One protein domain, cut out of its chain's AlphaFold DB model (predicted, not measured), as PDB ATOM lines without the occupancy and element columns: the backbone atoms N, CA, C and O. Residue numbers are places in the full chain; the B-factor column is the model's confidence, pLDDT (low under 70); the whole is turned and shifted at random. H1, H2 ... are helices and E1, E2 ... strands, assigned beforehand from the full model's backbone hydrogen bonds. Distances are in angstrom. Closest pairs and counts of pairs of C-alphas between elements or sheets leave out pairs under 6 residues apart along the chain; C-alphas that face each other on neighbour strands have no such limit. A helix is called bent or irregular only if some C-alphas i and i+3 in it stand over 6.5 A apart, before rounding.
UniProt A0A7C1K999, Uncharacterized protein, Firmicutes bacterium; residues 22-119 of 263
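Overview. This is residues 22 to 119 of the 263 residues of an uncharacterized protein of Firmicutes bacterium (UniProt A0A7C1K999). A two-stranded parallel ribbon, E1 and E2, lies beside H2, which is sandwiched between H1 and the much longer H4. H4 makes the long axis, and residues 75 to 81 stick out as a loop at the end where it begins. The printed part has 98 residues, mostly helix, in the order H1, H2, E1, H3, H4, E2. It is a rod of 51 by 25 by 19 A, only just compact, close to loose, with a radius of gyration of the C-alphas of 14.7 A.

Along the chain. Look first at strand E1, residues 57 to 60, and E2, residues 115 to 118, which ends at C-alpha 118 (-8.390, -4.311, 18.509). H2, residues 41 to 55, spans 21.8 A and is irregular: C-alphas 45 and 48 are 7.3 A apart. Find C-alpha 81 at (-30.608, 7.523, 33.334); from there H4 runs 41.9 A to residue 109. H1, residues 22 to 33, spans 16.5 A from C-alpha 22 (-21.185, -15.099, 10.825); H3 is residues 63 to 66.

Arrangement. E1 and E2 are parallel, at 32 degrees, with N 60 and O 117 within hydrogen-bond range at 2.7 A. With H3 and H4 between them they form a strand-helix-strand unit, two parallel neighbour strands joined through helices, its crossover right-handed. The closest C-alphas of H2 and E1, Gln 51 and Val 58, are 5.6 A apart. H2 touches H4 at a shallow tilt of 17 degrees, the same way; the closest C-alphas, Met 45 and Trp 96, are 5.2 A apart. H1 touches H2 at a steep tilt of 65 degrees, opposite ways, closest at C-alphas 25 and 43, 6.1 A. H3 is close to H4 but not clearly touching, with C-alphas 66 and 93 closest at 7.1 A. H1 and H4 are apart. In H1 and H4 every O i to N i+4 pair is within hydrogen-bond range, in H2 7 of 11; H3 is too short for such a pair.

Size, cuts and confidence. The C-alphas farthest apart, Glu 77 and Gly 111, are 51.5 A apart. The printed part has no cut, and H3 to H4 is a long link of 14 residues. Look for pLDDT under 70 in 29 residues, among them 72 to 91 and 107 to 113; the mean of the printed part is 73.5.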
ATOM      1  N   GLU A  22     -22.561 -15.573  11.014       75.75
ATOM      2  CA  GLU A  22     -21.185 -15.099  10.825       75.75
ATOM      3  C   GLU A  22     -21.080 -13.855   9.937       75.75
ATOM      4  O   GLU A  22     -20.394 -12.889  10.276       75.75
ATOM      5  N   ALA A  23     -21.769 -13.849   8.794       81.44
ATOM      6  CA  ALA A  23     -21.735 -12.737   7.850       81.44
ATOM      7  C   ALA A  23     -22.394 -11.485   8.442       81.44
ATOM      8  O   ALA A  23     -21.900 -10.378   8.221       81.44
ATOM      9  N   VAL A  24     -23.457 -11.667   9.232       85.19
ATOM     10  CA  VAL A  24     -24.129 -10.582   9.961       85.19
ATOM     11  C   VAL A  24     -23.179  -9.969  10.987       85.19
ATOM     12  O   VAL A  24     -22.950  -8.763  10.953       85.19
ATOM     13  N   ILE A  25     -22.537 -10.789  11.823       83.12
ATOM     14  CA  ILE A  25     -21.591 -10.319  12.849       83.12
ATOM     15  C   ILE A  25     -20.377  -9.626  12.217       83.12
ATOM     16  O   ILE A  25     -19.949  -8.568  12.678       83.12
ATOM     17  N   ARG A  26     -19.822 -10.172  11.128       82.94
ATOM     18  CA  ARG A  26     -18.687  -9.555  10.417       82.94
ATOM     19  C   ARG A  26     -19.054  -8.205   9.817       82.94
ATOM     20  O   ARG A  26     -18.267  -7.265   9.931       82.94
ATOM     21  N   LYS A  27     -20.223  -8.122   9.179       87.75
ATOM     22  CA  LYS A  27     -20.737  -6.867   8.634       87.75
ATOM     23  C   LYS A  27     -20.929  -5.856   9.762       87.75
ATOM     24  O   LYS A  27     -20.360  -4.777   9.683       87.75
ATOM     25  N   HIS A  28     -21.587  -6.254  10.851       86.75
ATOM     26  CA  HIS A  28     -21.825  -5.397  12.012       86.75
ATOM     27  C   HIS A  28     -20.535  -4.829  12.607       86.75
ATOM     28  O   HIS A  28     -20.390  -3.622  12.773       86.75
ATOM     29  N   LEU A  29     -19.535  -5.678  12.850       84.44
ATOM     30  CA  LEU A  29     -18.232  -5.238  13.359       84.44
ATOM     31  C   LEU A  29     -17.478  -4.348  12.363       84.44
ATOM     32  O   LEU A  29     -16.751  -3.446  12.775       84.44
ATOM     33  N   SER A  30     -17.616  -4.598  11.060       85.62
ATOM     34  CA  SER A  30     -17.054  -3.733  10.018       85.62
ATOM     35  C   SER A  30     -17.721  -2.358  10.012       85.62
ATOM     36  O   SER A  30     -17.026  -1.347   9.911       85.62
ATOM     37  N   ASP A  31     -19.041  -2.313  10.140       87.38
ATOM     38  CA  ASP A  31     -19.813  -1.074  10.122       87.38
ATOM     39  C   ASP A  31     -19.555  -0.264  11.405       87.38
ATOM     40  O   ASP A  31     -19.297   0.938  11.323       87.38
ATOM     41  N   LEU A  32     -19.446  -0.925  12.568       80.69
ATOM     42  CA  LEU A  32     -18.997  -0.310  13.826       80.69
ATOM     43  C   LEU A  32     -17.611   0.333  13.698       80.69
ATOM     44  O   LEU A  32     -17.410   1.471  14.114       80.69
ATOM     45  N   ARG A  33     -16.649  -0.352  13.066       79.06
ATOM     46  CA  ARG A  33     -15.299   0.197  12.821       79.06
ATOM     47  C   ARG A  33     -15.306   1.454  11.960       79.06
ATOM     48  O   ARG A  33     -14.380   2.255  12.056       79.06
ATOM     49  N   ARG A  34     -16.306   1.594  11.090       82.94
ATOM     50  CA  ARG A  34     -16.478   2.744  10.197       82.94
ATOM     51  C   ARG A  34     -17.348   3.842  10.809       82.94
ATOM     52  O   ARG A  34     -17.547   4.856  10.151       82.94
ATOM     53  N   GLY A  35     -17.874   3.643  12.022       79.44
ATOM     54  CA  GLY A  35     -18.846   4.550  12.639       79.44
ATOM     55  C   GLY A  35     -20.187   4.591  11.899       79.44
ATOM     56  O   GLY A  35     -20.884   5.594  11.958       79.44
ATOM     57  N   GLN A  36     -20.525   3.533  11.156       84.06
ATOM     58  CA  GLN A  36     -21.724   3.448  10.311       84.06
ATOM     59  C   GLN A  36     -22.876   2.680  10.973       84.06
ATOM     60  O   GLN A  36     -23.939   2.546  10.373       84.06
ATOM     61  N   ALA A  37     -22.668   2.154  12.183       80.81
ATOM     62  CA  ALA A  37     -23.650   1.366  12.915       80.81
ATOM     63  C   ALA A  37     -23.650   1.721  14.405       80.81
ATOM     64  O   ALA A  37     -22.627   2.130  14.959       80.81
ATOM     65  N   VAL A  38     -24.799   1.501  15.042       81.25
ATOM     66  CA  VAL A  38     -24.952   1.471  16.500       81.25
ATOM     67  C   VAL A  38     -24.616   0.048  16.986       81.25
ATOM     68  O   VAL A  38     -24.914  -0.915  16.277       81.25
ATOM     69  N   PRO A  39     -23.964  -0.137  18.145       78.94
ATOM     70  CA  PRO A  39     -23.738  -1.420  18.786       78.94
ATOM     71  C   PRO A  39     -25.036  -2.189  18.944       78.94
ATOM     72  O   PRO A  39     -26.017  -1.694  19.488       78.94
ATOM     73  N   ASP A  40     -24.993  -3.438  18.509       84.31
ATOM     74  CA  ASP A  40     -26.013  -4.420  18.804       84.31
ATOM     75  C   ASP A  40     -25.384  -5.309  19.868       84.31
ATOM     76  O   ASP A  40     -24.438  -6.057  19.593       84.31
ATOM     77  N   LEU A  41     -25.843  -5.144  21.107       75.19
ATOM     78  CA  LEU A  41     -25.283  -5.849  22.253       75.19
ATOM     79  C   LEU A  41     -25.424  -7.363  22.095       75.19
ATOM     80  O   LEU A  41     -24.490  -8.091  22.423       75.19
ATOM     81  N   GLY A  42     -26.530  -7.838  21.514       79.19
ATOM     82  CA  GLY A  42     -26.737  -9.256  21.239       79.19
ATOM     83  C   GLY A  42     -25.672  -9.806  20.293       79.19
ATOM     84  O   GLY A  42     -25.049 -10.828  20.589       79.19
ATOM     85  N   LEU A  43     -25.393  -9.094  19.196       83.56
ATOM     86  CA  LEU A  43     -24.342  -9.479  18.248       83.56
ATOM     87  C   LEU A  43     -22.938  -9.378  18.852       83.56
ATOM     88  O   LEU A  43     -22.103 -10.250  18.600       83.56
ATOM     89  N   LEU A  44     -22.661  -8.345  19.652       82.75
ATOM     90  CA  LEU A  44     -21.359  -8.170  20.296       82.75
ATOM     91  C   LEU A  44     -21.068  -9.283  21.307       82.75
ATOM     92  O   LEU A  44     -19.950  -9.798  21.317       82.75
ATOM     93  N   MET A  45     -22.063  -9.700  22.093       81.56
ATOM     94  CA  MET A  45     -21.929 -10.758  23.101       81.56
ATOM     95  C   MET A  45     -21.525 -12.113  22.507       81.56
ATOM     96  O   MET A  45     -20.718 -12.828  23.099       81.56
ATOM     97  N   VAL A  46     -22.040 -12.463  21.325       80.88
ATOM     98  CA  VAL A  46     -21.727 -13.740  20.654       80.88
ATOM     99  C   VAL A  46     -20.545 -13.647  19.687       80.88
ATOM    100  O   VAL A  46     -20.024 -14.676  19.246       80.88
ATOM    101  N   ALA A  47     -20.092 -12.432  19.358       84.19
ATOM    102  CA  ALA A  47     -19.038 -12.208  18.377       84.19
ATOM    103  C   ALA A  47     -17.743 -12.993  18.657       84.19
ATOM    104  O   ALA A  47     -17.226 -13.581  17.705       84.19
ATOM    105  N   PRO A  48     -17.217 -13.081  19.900       81.31
ATOM    106  CA  PRO A  48     -15.997 -13.842  20.160       81.31
ATOM    107  C   PRO A  48     -16.100 -15.314  19.751       81.31
ATOM    108  O   PRO A  48     -15.187 -15.851  19.122       81.31
ATOM    109  N   ILE A  49     -17.236 -15.945  20.065       81.06
ATOM    110  CA  ILE A  49     -17.500 -17.361  19.795       81.06
ATOM    111  C   ILE A  49     -17.500 -17.586  18.285       81.06
ATOM    112  O   ILE A  49     -16.700 -18.367  17.772       81.06
ATOM    113  N   VAL A  50     -18.323 -16.826  17.567       78.81
ATOM    114  CA  VAL A  50     -18.486 -16.964  16.117       78.81
ATOM    115  C   VAL A  50     -17.175 -16.691  15.370       78.81
ATOM    116  O   VAL A  50     -16.787 -17.452  14.488       78.81
ATOM    117  N   GLN A  51     -16.431 -15.652  15.761       78.31
ATOM    118  CA  GLN A  51     -15.157 -15.303  15.123       78.31
ATOM    119  C   GLN A  51     -14.069 -16.377  15.294       78.31
ATOM    120  O   GLN A  51     -13.271 -16.610  14.373       78.31
ATOM    121  N   SER A  52     -14.037 -17.037  16.459       76.44
ATOM    122  CA  SER A  52     -13.065 -18.094  16.753       76.44
ATOM    123  C   SER A  52     -13.267 -19.357  15.921       76.44
ATOM    124  O   SER A  52     -12.274 -19.945  15.493       76.44
ATOM    125  N   MET A  53     -14.520 -19.733  15.636       73.38
ATOM    126  CA  MET A  53     -14.853 -20.976  14.927       73.38
ATOM    127  C   MET A  53     -14.302 -21.017  13.497       73.38
ATOM    128  O   MET A  53     -13.936 -22.082  13.010       73.38
ATOM    129  N   GLU A  54     -14.224 -19.869  12.826       70.38
ATOM    130  CA  GLU A  54     -13.885 -19.816  11.401       70.38
ATOM    131  C   GLU A  54     -12.420 -19.471  11.122       70.38
ATOM    132  O   GLU A  54     -11.828 -19.959  10.160       70.38
ATOM    133  N   SER A  55     -11.851 -18.546  11.902       65.62
ATOM    134  CA  SER A  55     -10.644 -17.813  11.489       65.62
ATOM    135  C   SER A  55      -9.487 -17.882  12.477       65.62
ATOM    136  O   SER A  55      -8.390 -17.410  12.165       65.62
ATOM    137  N   GLY A  56      -9.731 -18.408  13.684       70.00
ATOM    138  CA  GLY A  56      -8.777 -18.328  14.785       70.00
ATOM    139  C   GLY A  56      -8.384 -16.888  15.123       70.00
ATOM    140  O   GLY A  56      -7.324 -16.669  15.692       70.00
ATOM    141  N   ALA A  57      -9.179 -15.880  14.749       76.81
ATOM    142  CA  ALA A  57      -8.939 -14.484  15.083       76.81
ATOM    143  C   ALA A  57     -10.152 -13.905  15.805       76.81
ATOM    144  O   ALA A  57     -11.276 -14.111  15.366       76.81
ATOM    145  N   VAL A  58      -9.929 -13.152  16.881       79.31
ATOM    146  CA  VAL A  58     -11.004 -12.559  17.687       79.31
ATOM    147  C   VAL A  58     -10.749 -11.072  17.900       79.31
ATOM    148  O   VAL A  58      -9.608 -10.629  18.074       79.31
ATOM    149  N   THR A  59     -11.824 -10.287  17.837       80.81
ATOM    150  CA  THR A  59     -11.773  -8.851  18.114       80.81
ATOM    151  C   THR A  59     -11.865  -8.610  19.615       80.81
ATOM    152  O   THR A  59     -12.812  -9.037  20.261       80.81
ATOM    153  N   PHE A  60     -10.880  -7.902  20.148       81.56
ATOM    154  CA  PHE A  60     -10.831  -7.408  21.506       81.56
ATOM    155  C   PHE A  60     -11.327  -5.962  21.551       81.56
ATOM    156  O   PHE A  60     -10.766  -5.092  20.876       81.56
ATOM    157  N   PHE A  61     -12.352  -5.714  22.359       76.62
ATOM    158  CA  PHE A  61     -12.745  -4.385  22.792       76.62
ATOM    159  C   PHE A  61     -12.093  -4.135  24.140       76.62
ATOM    160  O   PHE A  61     -12.305  -4.873  25.094       76.62
ATOM    161  N   SER A  62     -11.268  -3.106  24.209       75.94
ATOM    162  CA  SER A  62     -10.836  -2.586  25.498       75.94
ATOM    163  C   SER A  62     -11.953  -1.782  26.169       75.94
ATOM    164  O   SER A  62     -12.854  -1.317  25.471       75.94
ATOM    165  N   LEU A  63     -11.895  -1.566  27.487       74.38
ATOM    166  CA  LEU A  63     -12.937  -0.807  28.189       74.38
ATOM    167  C   LEU A  63     -13.057   0.614  27.627       74.38
ATOM    168  O   LEU A  63     -14.153   1.079  27.331       74.38
ATOM    169  N   GLY A  64     -11.925   1.281  27.383       73.62
ATOM    170  CA  GLY A  64     -11.931   2.618  26.793       73.62
ATOM    171  C   GLY A  64     -12.424   2.656  25.340       73.62
ATOM    172  O   GLY A  64     -12.862   3.705  24.872       73.62
ATOM    173  N   GLU A  65     -12.335   1.555  24.587       76.00
ATOM    174  CA  GLU A  65     -12.974   1.446  23.267       76.00
ATOM    175  C   GLU A  65     -14.473   1.174  23.401       76.00
ATOM    176  O   GLU A  65     -15.250   1.781  22.672       76.00
ATOM    177  N   TRP A  66     -14.870   0.309  24.336       78.56
ATOM    178  CA  TRP A  66     -16.260  -0.050  24.598       78.56
ATOM    179  C   TRP A  66     -17.093   1.159  25.020       78.56
ATOM    180  O   TRP A  66     -18.118   1.439  24.407       78.56
ATOM    181  N   LEU A  67     -16.610   1.927  26.002       74.06
ATOM    182  CA  LEU A  67     -17.307   3.108  26.520       74.06
ATOM    183  C   LEU A  67     -17.451   4.233  25.482       74.06
ATOM    184  O   LEU A  67     -18.310   5.095  25.630       74.06
ATOM    185  N   ARG A  68     -16.625   4.229  24.425       75.06
ATOM    186  CA  ARG A  68     -16.689   5.200  23.320       75.06
ATOM    187  C   ARG A  68     -17.560   4.746  22.153       75.06
ATOM    188  O   ARG A  68     -17.699   5.503  21.191       75.06
ATOM    189  N   LEU A  69     -18.085   3.522  22.177       73.44
ATOM    190  CA  LEU A  69     -19.023   3.098  21.148       73.44
ATOM    191  C   LEU A  69     -20.285   3.974  21.231       73.44
ATOM    192  O   LEU A  69     -20.720   4.290  22.341       73.44
ATOM    193  N   PRO A  70     -20.869   4.378  20.086       70.12
ATOM    194  CA  PRO A  70     -22.126   5.117  20.105       70.12
ATOM    195  C   PRO A  70     -23.161   4.258  20.827       70.12
ATOM    196  O   PRO A  70     -23.269   3.089  20.512       70.12
ATOM    197  N   TRP A  71     -23.872   4.766  21.822       71.06
ATOM    198  CA  TRP A  71     -24.871   3.966  22.536       71.06
ATOM    199  C   TRP A  71     -26.256   4.257  21.970       71.06
ATOM    200  O   TRP A  71     -26.463   5.375  21.489       71.06
ATOM    201  N   PRO A  72     -27.194   3.294  21.978       66.12
ATOM    202  CA  PRO A  72     -28.585   3.599  21.677       66.12
ATOM    203  C   PRO A  72     -29.061   4.750  22.567       66.12
ATOM    204  O   PRO A  72     -28.831   4.718  23.774       66.12
ATOM    205  N   GLU A  73     -29.690   5.762  21.971       61.78
ATOM    206  CA  GLU A  73     -30.333   6.829  22.734       61.78
ATOM    207  C   GLU A  73     -31.454   6.207  23.575       61.78
ATOM    208  O   GLU A  73     -32.316   5.501  23.042       61.78
ATOM    209  N   VAL A  74     -31.410   6.421  24.888       58.56
ATOM    210  CA  VAL A  74     -32.501   6.083  25.806       58.56
ATOM    211  C   VAL A  74     -33.237   7.387  26.132       58.56
ATOM    212  O   VAL A  74     -32.613   8.447  26.203       58.56
ATOM    213  N   ASP A  75     -34.566   7.337  26.248       57.06
ATOM    214  CA  ASP A  75     -35.410   8.527  26.434       57.06
ATOM    215  C   ASP A  75     -34.970   9.357  27.653       57.06
ATOM    216  O   ASP A  75     -35.016   8.896  28.791       57.06
ATOM    217  N   ALA A  76     -34.571  10.606  27.405       57.62
ATOM    218  CA  ALA A  76     -33.837  11.471  28.334       57.62
ATOM    219  C   ALA A  76     -34.668  12.082  29.487       57.62
ATOM    220  O   ALA A  76     -34.240  13.062  30.097       57.62
ATOM    221  N   GLU A  77     -35.864  11.559  29.769       64.12
ATOM    222  CA  GLU A  77     -36.768  12.117  30.791       64.12
ATOM    223  C   GLU A  77     -36.503  11.582  32.215       64.12
ATOM    224  O   GLU A  77     -37.045  12.127  33.177       64.12
ATOM    225  N   ASP A  78     -35.653  10.560  32.376       63.19
ATOM    226  CA  ASP A  78     -35.269   9.991  33.677       63.19
ATOM    227  C   ASP A  78     -33.968  10.647  34.207       63.19
ATOM    228  O   ASP A  78     -32.920  10.541  33.565       63.19
ATOM    229  N   PRO A  79     -33.988  11.339  35.365       58.38
ATOM    230  CA  PRO A  79     -32.804  11.992  35.926       58.38
ATOM    231  C   PRO A  79     -31.699  11.017  36.376       58.38
ATOM    232  O   PRO A  79     -30.552  11.443  36.492       58.38
ATOM    233  N   GLU A  80     -32.004   9.733  36.595       60.97
ATOM    234  CA  GLU A  80     -31.035   8.686  36.977       60.97
ATOM    235  C   GLU A  80     -30.491   7.911  35.763       60.97
ATOM    236  O   GLU A  80     -29.695   6.974  35.895       60.97
ATOM    237  N   ILE A  81     -30.908   8.285  34.548       63.84
ATOM    238  CA  ILE A  81     -30.608   7.523  33.334       63.84
ATOM    239  C   ILE A  81     -29.113   7.444  33.035       63.84
ATOM    240  O   ILE A  81     -28.647   6.421  32.545       63.84
ATOM    241  N   GLY A  82     -28.350   8.486  33.377       58.97
ATOM    242  CA  GLY A  82     -26.912   8.553  33.112       58.97
ATOM    243  C   GLY A  82     -26.120   7.489  33.875       58.97
ATOM    244  O   GLY A  82     -25.376   6.725  33.263       58.97
ATOM    245  N   GLU A  83     -26.325   7.400  35.190       59.66
ATOM    246  CA  GLU A  83     -25.650   6.430  36.067       59.66
ATOM    247  C   GLU A  83     -26.093   4.998  35.743       59.66
ATOM    248  O   GLU A  83     -25.273   4.089  35.595       59.66
ATOM    249  N   ARG A  84     -27.397   4.790  35.516       61.44
ATOM    250  CA  ARG A  84     -27.926   3.478  35.120       61.44
ATOM    251  C   ARG A  84     -27.391   3.033  33.756       61.44
ATOM    252  O   ARG A  84     -27.038   1.866  33.589       61.44
ATOM    253  N   GLU A  85     -27.302   3.930  32.775       62.66
ATOM    254  CA  GLU A  85     -26.698   3.629  31.474       62.66
ATOM    255  C   GLU A  85     -25.221   3.267  31.600       62.66
ATOM    256  O   GLU A  85     -24.768   2.315  30.960       62.66
ATOM    257  N   GLU A  86     -24.466   4.007  32.409       63.94
ATOM    258  CA  GLU A  86     -23.055   3.730  32.648       63.94
ATOM    259  C   GLU A  86     -22.872   2.357  33.308       63.94
ATOM    260  O   GLU A  86     -22.112   1.526  32.797       63.94
ATOM    261  N   ALA A  87     -23.657   2.051  34.344       59.69
ATOM    262  CA  ALA A  87     -23.668   0.745  34.996       59.69
ATOM    263  C   ALA A  87     -24.030  -0.396  34.027       59.69
ATOM    264  O   ALA A  87     -23.330  -1.411  33.976       59.69
ATOM    265  N   ILE A  88     -25.059  -0.230  33.186       64.50
ATOM    266  CA  ILE A  88     -25.440  -1.227  32.169       64.50
ATOM    267  C   ILE A  88     -24.318  -1.416  31.142       64.50
ATOM    268  O   ILE A  88     -23.995  -2.554  30.777       64.50
ATOM    269  N   ARG A  89     -23.692  -0.330  30.669       66.88
ATOM    270  CA  ARG A  89     -22.568  -0.389  29.720       66.88
ATOM    271  C   ARG A  89     -21.398  -1.168  30.302       66.88
ATOM    272  O   ARG A  89     -20.819  -2.001  29.599       66.88
ATOM    273  N   LEU A  90     -21.070  -0.922  31.564       67.38
ATOM    274  CA  LEU A  90     -19.994  -1.594  32.286       67.38
ATOM    275  C   LEU A  90     -20.317  -3.063  32.568       67.38
ATOM    276  O   LEU A  90     -19.495  -3.933  32.275       67.38
ATOM    277  N   GLY A  91     -21.523  -3.362  33.049       64.44
ATOM    278  CA  GLY A  91     -21.991  -4.731  33.264       64.44
ATOM    279  C   GLY A  91     -21.964  -5.552  31.974       64.44
ATOM    280  O   GLY A  91     -21.441  -6.668  31.942       64.44
ATOM    281  N   THR A  92     -22.424  -4.961  30.869       70.62
ATOM    282  CA  THR A  92     -22.401  -5.607  29.549       70.62
ATOM    283  C   THR A  92     -20.975  -5.834  29.055       70.62
ATOM    284  O   THR A  92     -20.673  -6.897  28.512       70.62
ATOM    285  N   TYR A  93     -20.069  -4.879  29.279       76.00
ATOM    286  CA  TYR A  93     -18.654  -5.056  28.960       76.00
ATOM    287  C   TYR A  93     -18.043  -6.239  29.716       76.00
ATOM    288  O   TYR A  93     -17.341  -7.055  29.119       76.00
ATOM    289  N   VAL A  94     -18.317  -6.368  31.016       72.44
ATOM    290  CA  VAL A  94     -17.782  -7.470  31.828       72.44
ATOM    291  C   VAL A  94     -18.356  -8.820  31.399       72.44
ATOM    292  O   VAL A  94     -17.610  -9.800  31.276       72.44
ATOM    293  N   ALA A  95     -19.646  -8.871  31.070       69.62
ATOM    294  CA  ALA A  95     -20.259 -10.062  30.492       69.62
ATOM    295  C   ALA A  95     -19.608 -10.437  29.146       69.62
ATOM    296  O   ALA A  95     -19.254 -11.599  28.923       69.62
ATOM    297  N   TRP A  96     -19.390  -9.460  28.261       79.94
ATOM    298  CA  TRP A  96     -18.711  -9.661  26.980       79.94
ATOM    299  C   TRP A  96     -17.272 -10.165  27.171       79.94
ATOM    300  O   TRP A  96     -16.855 -11.139  26.536       79.94
ATOM    301  N   TYR A  97     -16.524  -9.546  28.086       76.31
ATOM    302  CA  TYR A  97     -15.137  -9.898  28.388       76.31
ATOM    303  C   TYR A  97     -15.017 -11.339  28.891       76.31
ATOM    304  O   TYR A  97     -14.095 -12.065  28.522       76.31
ATOM    305  N   THR A  98     -15.986 -11.786  29.684       71.62
ATOM    306  CA  THR A  98     -16.072 -13.175  30.140       71.62
ATOM    307  C   THR A  98     -16.177 -14.147  28.968       71.62
ATOM    308  O   THR A  98     -15.416 -15.111  28.888       71.62
ATOM    309  N   GLN A  99     -17.081 -13.882  28.019       72.69
ATOM    310  CA  GLN A  99     -17.231 -14.721  26.826       72.69
ATOM    311  C   GLN A  99     -15.954 -14.736  25.986       72.69
ATOM    312  O   GLN A  99     -15.521 -15.787  25.510       72.69
ATOM    313  N   TYR A 100     -15.317 -13.575  25.855       78.62
ATOM    314  CA  TYR A 100     -14.032 -13.447  25.193       78.62
ATOM    315  C   TYR A 100     -12.962 -14.347  25.838       78.62
ATOM    316  O   TYR A 100     -12.336 -15.143  25.139       78.62
ATOM    317  N   ILE A 101     -12.783 -14.287  27.161       73.06
ATOM    318  CA  ILE A 101     -11.801 -15.112  27.883       73.06
ATOM    319  C   ILE A 101     -12.108 -16.606  27.753       73.06
ATOM    320  O   ILE A 101     -11.199 -17.386  27.463       73.06
ATOM    321  N   ASN A 102     -13.378 -17.002  27.861       73.25
ATOM    322  CA  ASN A 102     -13.791 -18.394  27.682       73.25
ATOM    323  C   ASN A 102     -13.368 -18.944  26.314       73.25
ATOM    324  O   ASN A 102     -12.824 -20.045  26.227       73.25
ATOM    325  N   VAL A 103     -13.550 -18.161  25.247       75.44
ATOM    326  CA  VAL A 103     -13.109 -18.528  23.893       75.44
ATOM    327  C   VAL A 103     -11.590 -18.673  23.819       75.44
ATOM    328  O   VAL A 103     -11.094 -19.660  23.268       75.44
ATOM    329  N   ILE A 104     -10.837 -17.731  24.394       72.81
ATOM    330  CA  ILE A 104      -9.367 -17.790  24.429       72.81
ATOM    331  C   ILE A 104      -8.891 -19.058  25.151       72.81
ATOM    332  O   ILE A 104      -8.022 -19.772  24.640       72.81
ATOM    333  N   ASN A 105      -9.479 -19.375  26.305       70.25
ATOM    334  CA  ASN A 105      -9.107 -20.540  27.104       70.25
ATOM    335  C   ASN A 105      -9.494 -21.855  26.425       70.25
ATOM    336  O   ASN A 105      -8.664 -22.762  26.350       70.25
ATOM    337  N   ALA A 106     -10.696 -21.948  25.852       71.56
ATOM    338  CA  ALA A 106     -11.126 -23.119  25.091       71.56
ATOM    339  C   ALA A 106     -10.199 -23.383  23.893       71.56
ATOM    340  O   ALA A 106      -9.710 -24.500  23.725       71.56
ATOM    341  N   THR A 107      -9.876 -22.341  23.119       69.56
ATOM    342  CA  THR A 107      -8.964 -22.425  21.962       69.56
ATOM    343  C   THR A 107      -7.553 -22.858  22.384       69.56
ATOM    344  O   THR A 107      -6.879 -23.620  21.692       69.56
ATOM    345  N   ARG A 108      -7.097 -22.430  23.566       65.50
ATOM    346  CA  ARG A 108      -5.817 -22.870  24.130       65.50
ATOM    347  C   ARG A 108      -5.838 -24.341  24.538       65.50
ATOM    348  O   ARG A 108      -4.868 -25.047  24.271       65.50
ATOM    349  N   CYS A 109      -6.903 -24.802  25.192       64.81
ATOM    350  CA  CYS A 109      -7.044 -26.200  25.607       64.81
ATOM    351  C   CYS A 109      -7.020 -27.163  24.412       64.81
ATOM    352  O   CYS A 109      -6.542 -28.287  24.543       64.81
ATOM    353  N   THR A 110      -7.460 -26.709  23.238       67.56
ATOM    354  CA  THR A 110      -7.392 -27.469  21.981       67.56
ATOM    355  C   THR A 110      -6.060 -27.309  21.234       67.56
ATOM    356  O   THR A 110      -5.879 -27.900  20.172       67.56
ATOM    357  N   GLY A 111      -5.103 -26.545  21.777       66.38
ATOM    358  CA  GLY A 111      -3.783 -26.313  21.180       66.38
ATOM    359  C   GLY A 111      -3.794 -25.388  19.960       66.38
ATOM    360  O   GLY A 111      -2.774 -25.255  19.280       66.38
ATOM    361  N   GLN A 112      -4.925 -24.748  19.672       68.81
ATOM    362  CA  GLN A 112      -5.074 -23.837  18.547       68.81
ATOM    363  C   GLN A 112      -4.518 -22.449  18.897       68.81
ATOM    364  O   GLN A 112      -4.624 -21.962  20.024       68.81
ATOM    365  N   SER A 113      -3.898 -21.789  17.919       67.94
ATOM    366  CA  SER A 113      -3.422 -20.415  18.081       67.94
ATOM    367  C   SER A 113      -4.530 -19.422  17.748       67.94
ATOM    368  O   SER A 113      -5.087 -19.493  16.653       67.94
ATOM    369  N   ILE A 114      -4.771 -18.454  18.633       72.19
ATOM    370  CA  ILE A 114      -5.727 -17.369  18.401       72.19
ATOM    371  C   ILE A 114      -5.021 -16.029  18.146       72.19
ATOM    372  O   ILE A 114      -4.028 -15.683  18.792       72.19
ATOM    373  N   ILE A 115      -5.513 -15.263  17.177       74.19
ATOM    374  CA  ILE A 115      -5.020 -13.936  16.814       74.19
ATOM    375  C   ILE A 115      -5.970 -12.893  17.385       74.19
ATOM    376  O   ILE A 115      -7.074 -12.694  16.888       74.19
ATOM    377  N   VAL A 116      -5.498 -12.150  18.375       74.38
ATOM    378  CA  VAL A 116      -6.281 -11.076  18.986       74.38
ATOM    379  C   VAL A 116      -6.023  -9.754  18.273       74.38
ATOM    380  O   VAL A 116      -4.871  -9.399  18.000       74.38
ATOM    381  N   ARG A 117      -7.083  -9.000  17.965       71.62
ATOM    382  CA  ARG A 117      -6.997  -7.677  17.322       71.62
ATOM    383  C   ARG A 117      -7.904  -6.668  18.011       71.62
ATOM    384  O   ARG A 117      -9.008  -7.026  18.379       71.62
ATOM    385  N   ARG A 118      -7.490  -5.406  18.117       74.81
ATOM    386  CA  ARG A 118      -8.390  -4.311  18.509       74.81
ATOM    387  C   ARG A 118      -9.466  -4.101  17.447       74.81
ATOM    388  O   ARG A 118      -9.317  -4.545  16.304       74.81
ATOM    389  N   VAL A 119     -10.486  -3.320  17.787       71.06
ATOM    390  CA  VAL A 119     -11.505  -2.842  16.838       71.06
ATOM    391  C   VAL A 119     -10.860  -2.182  15.621       71.06
ATOM    392  O   VAL A 119     -11.210  -2.506  14.495       71.06
TER     393      VAL A 119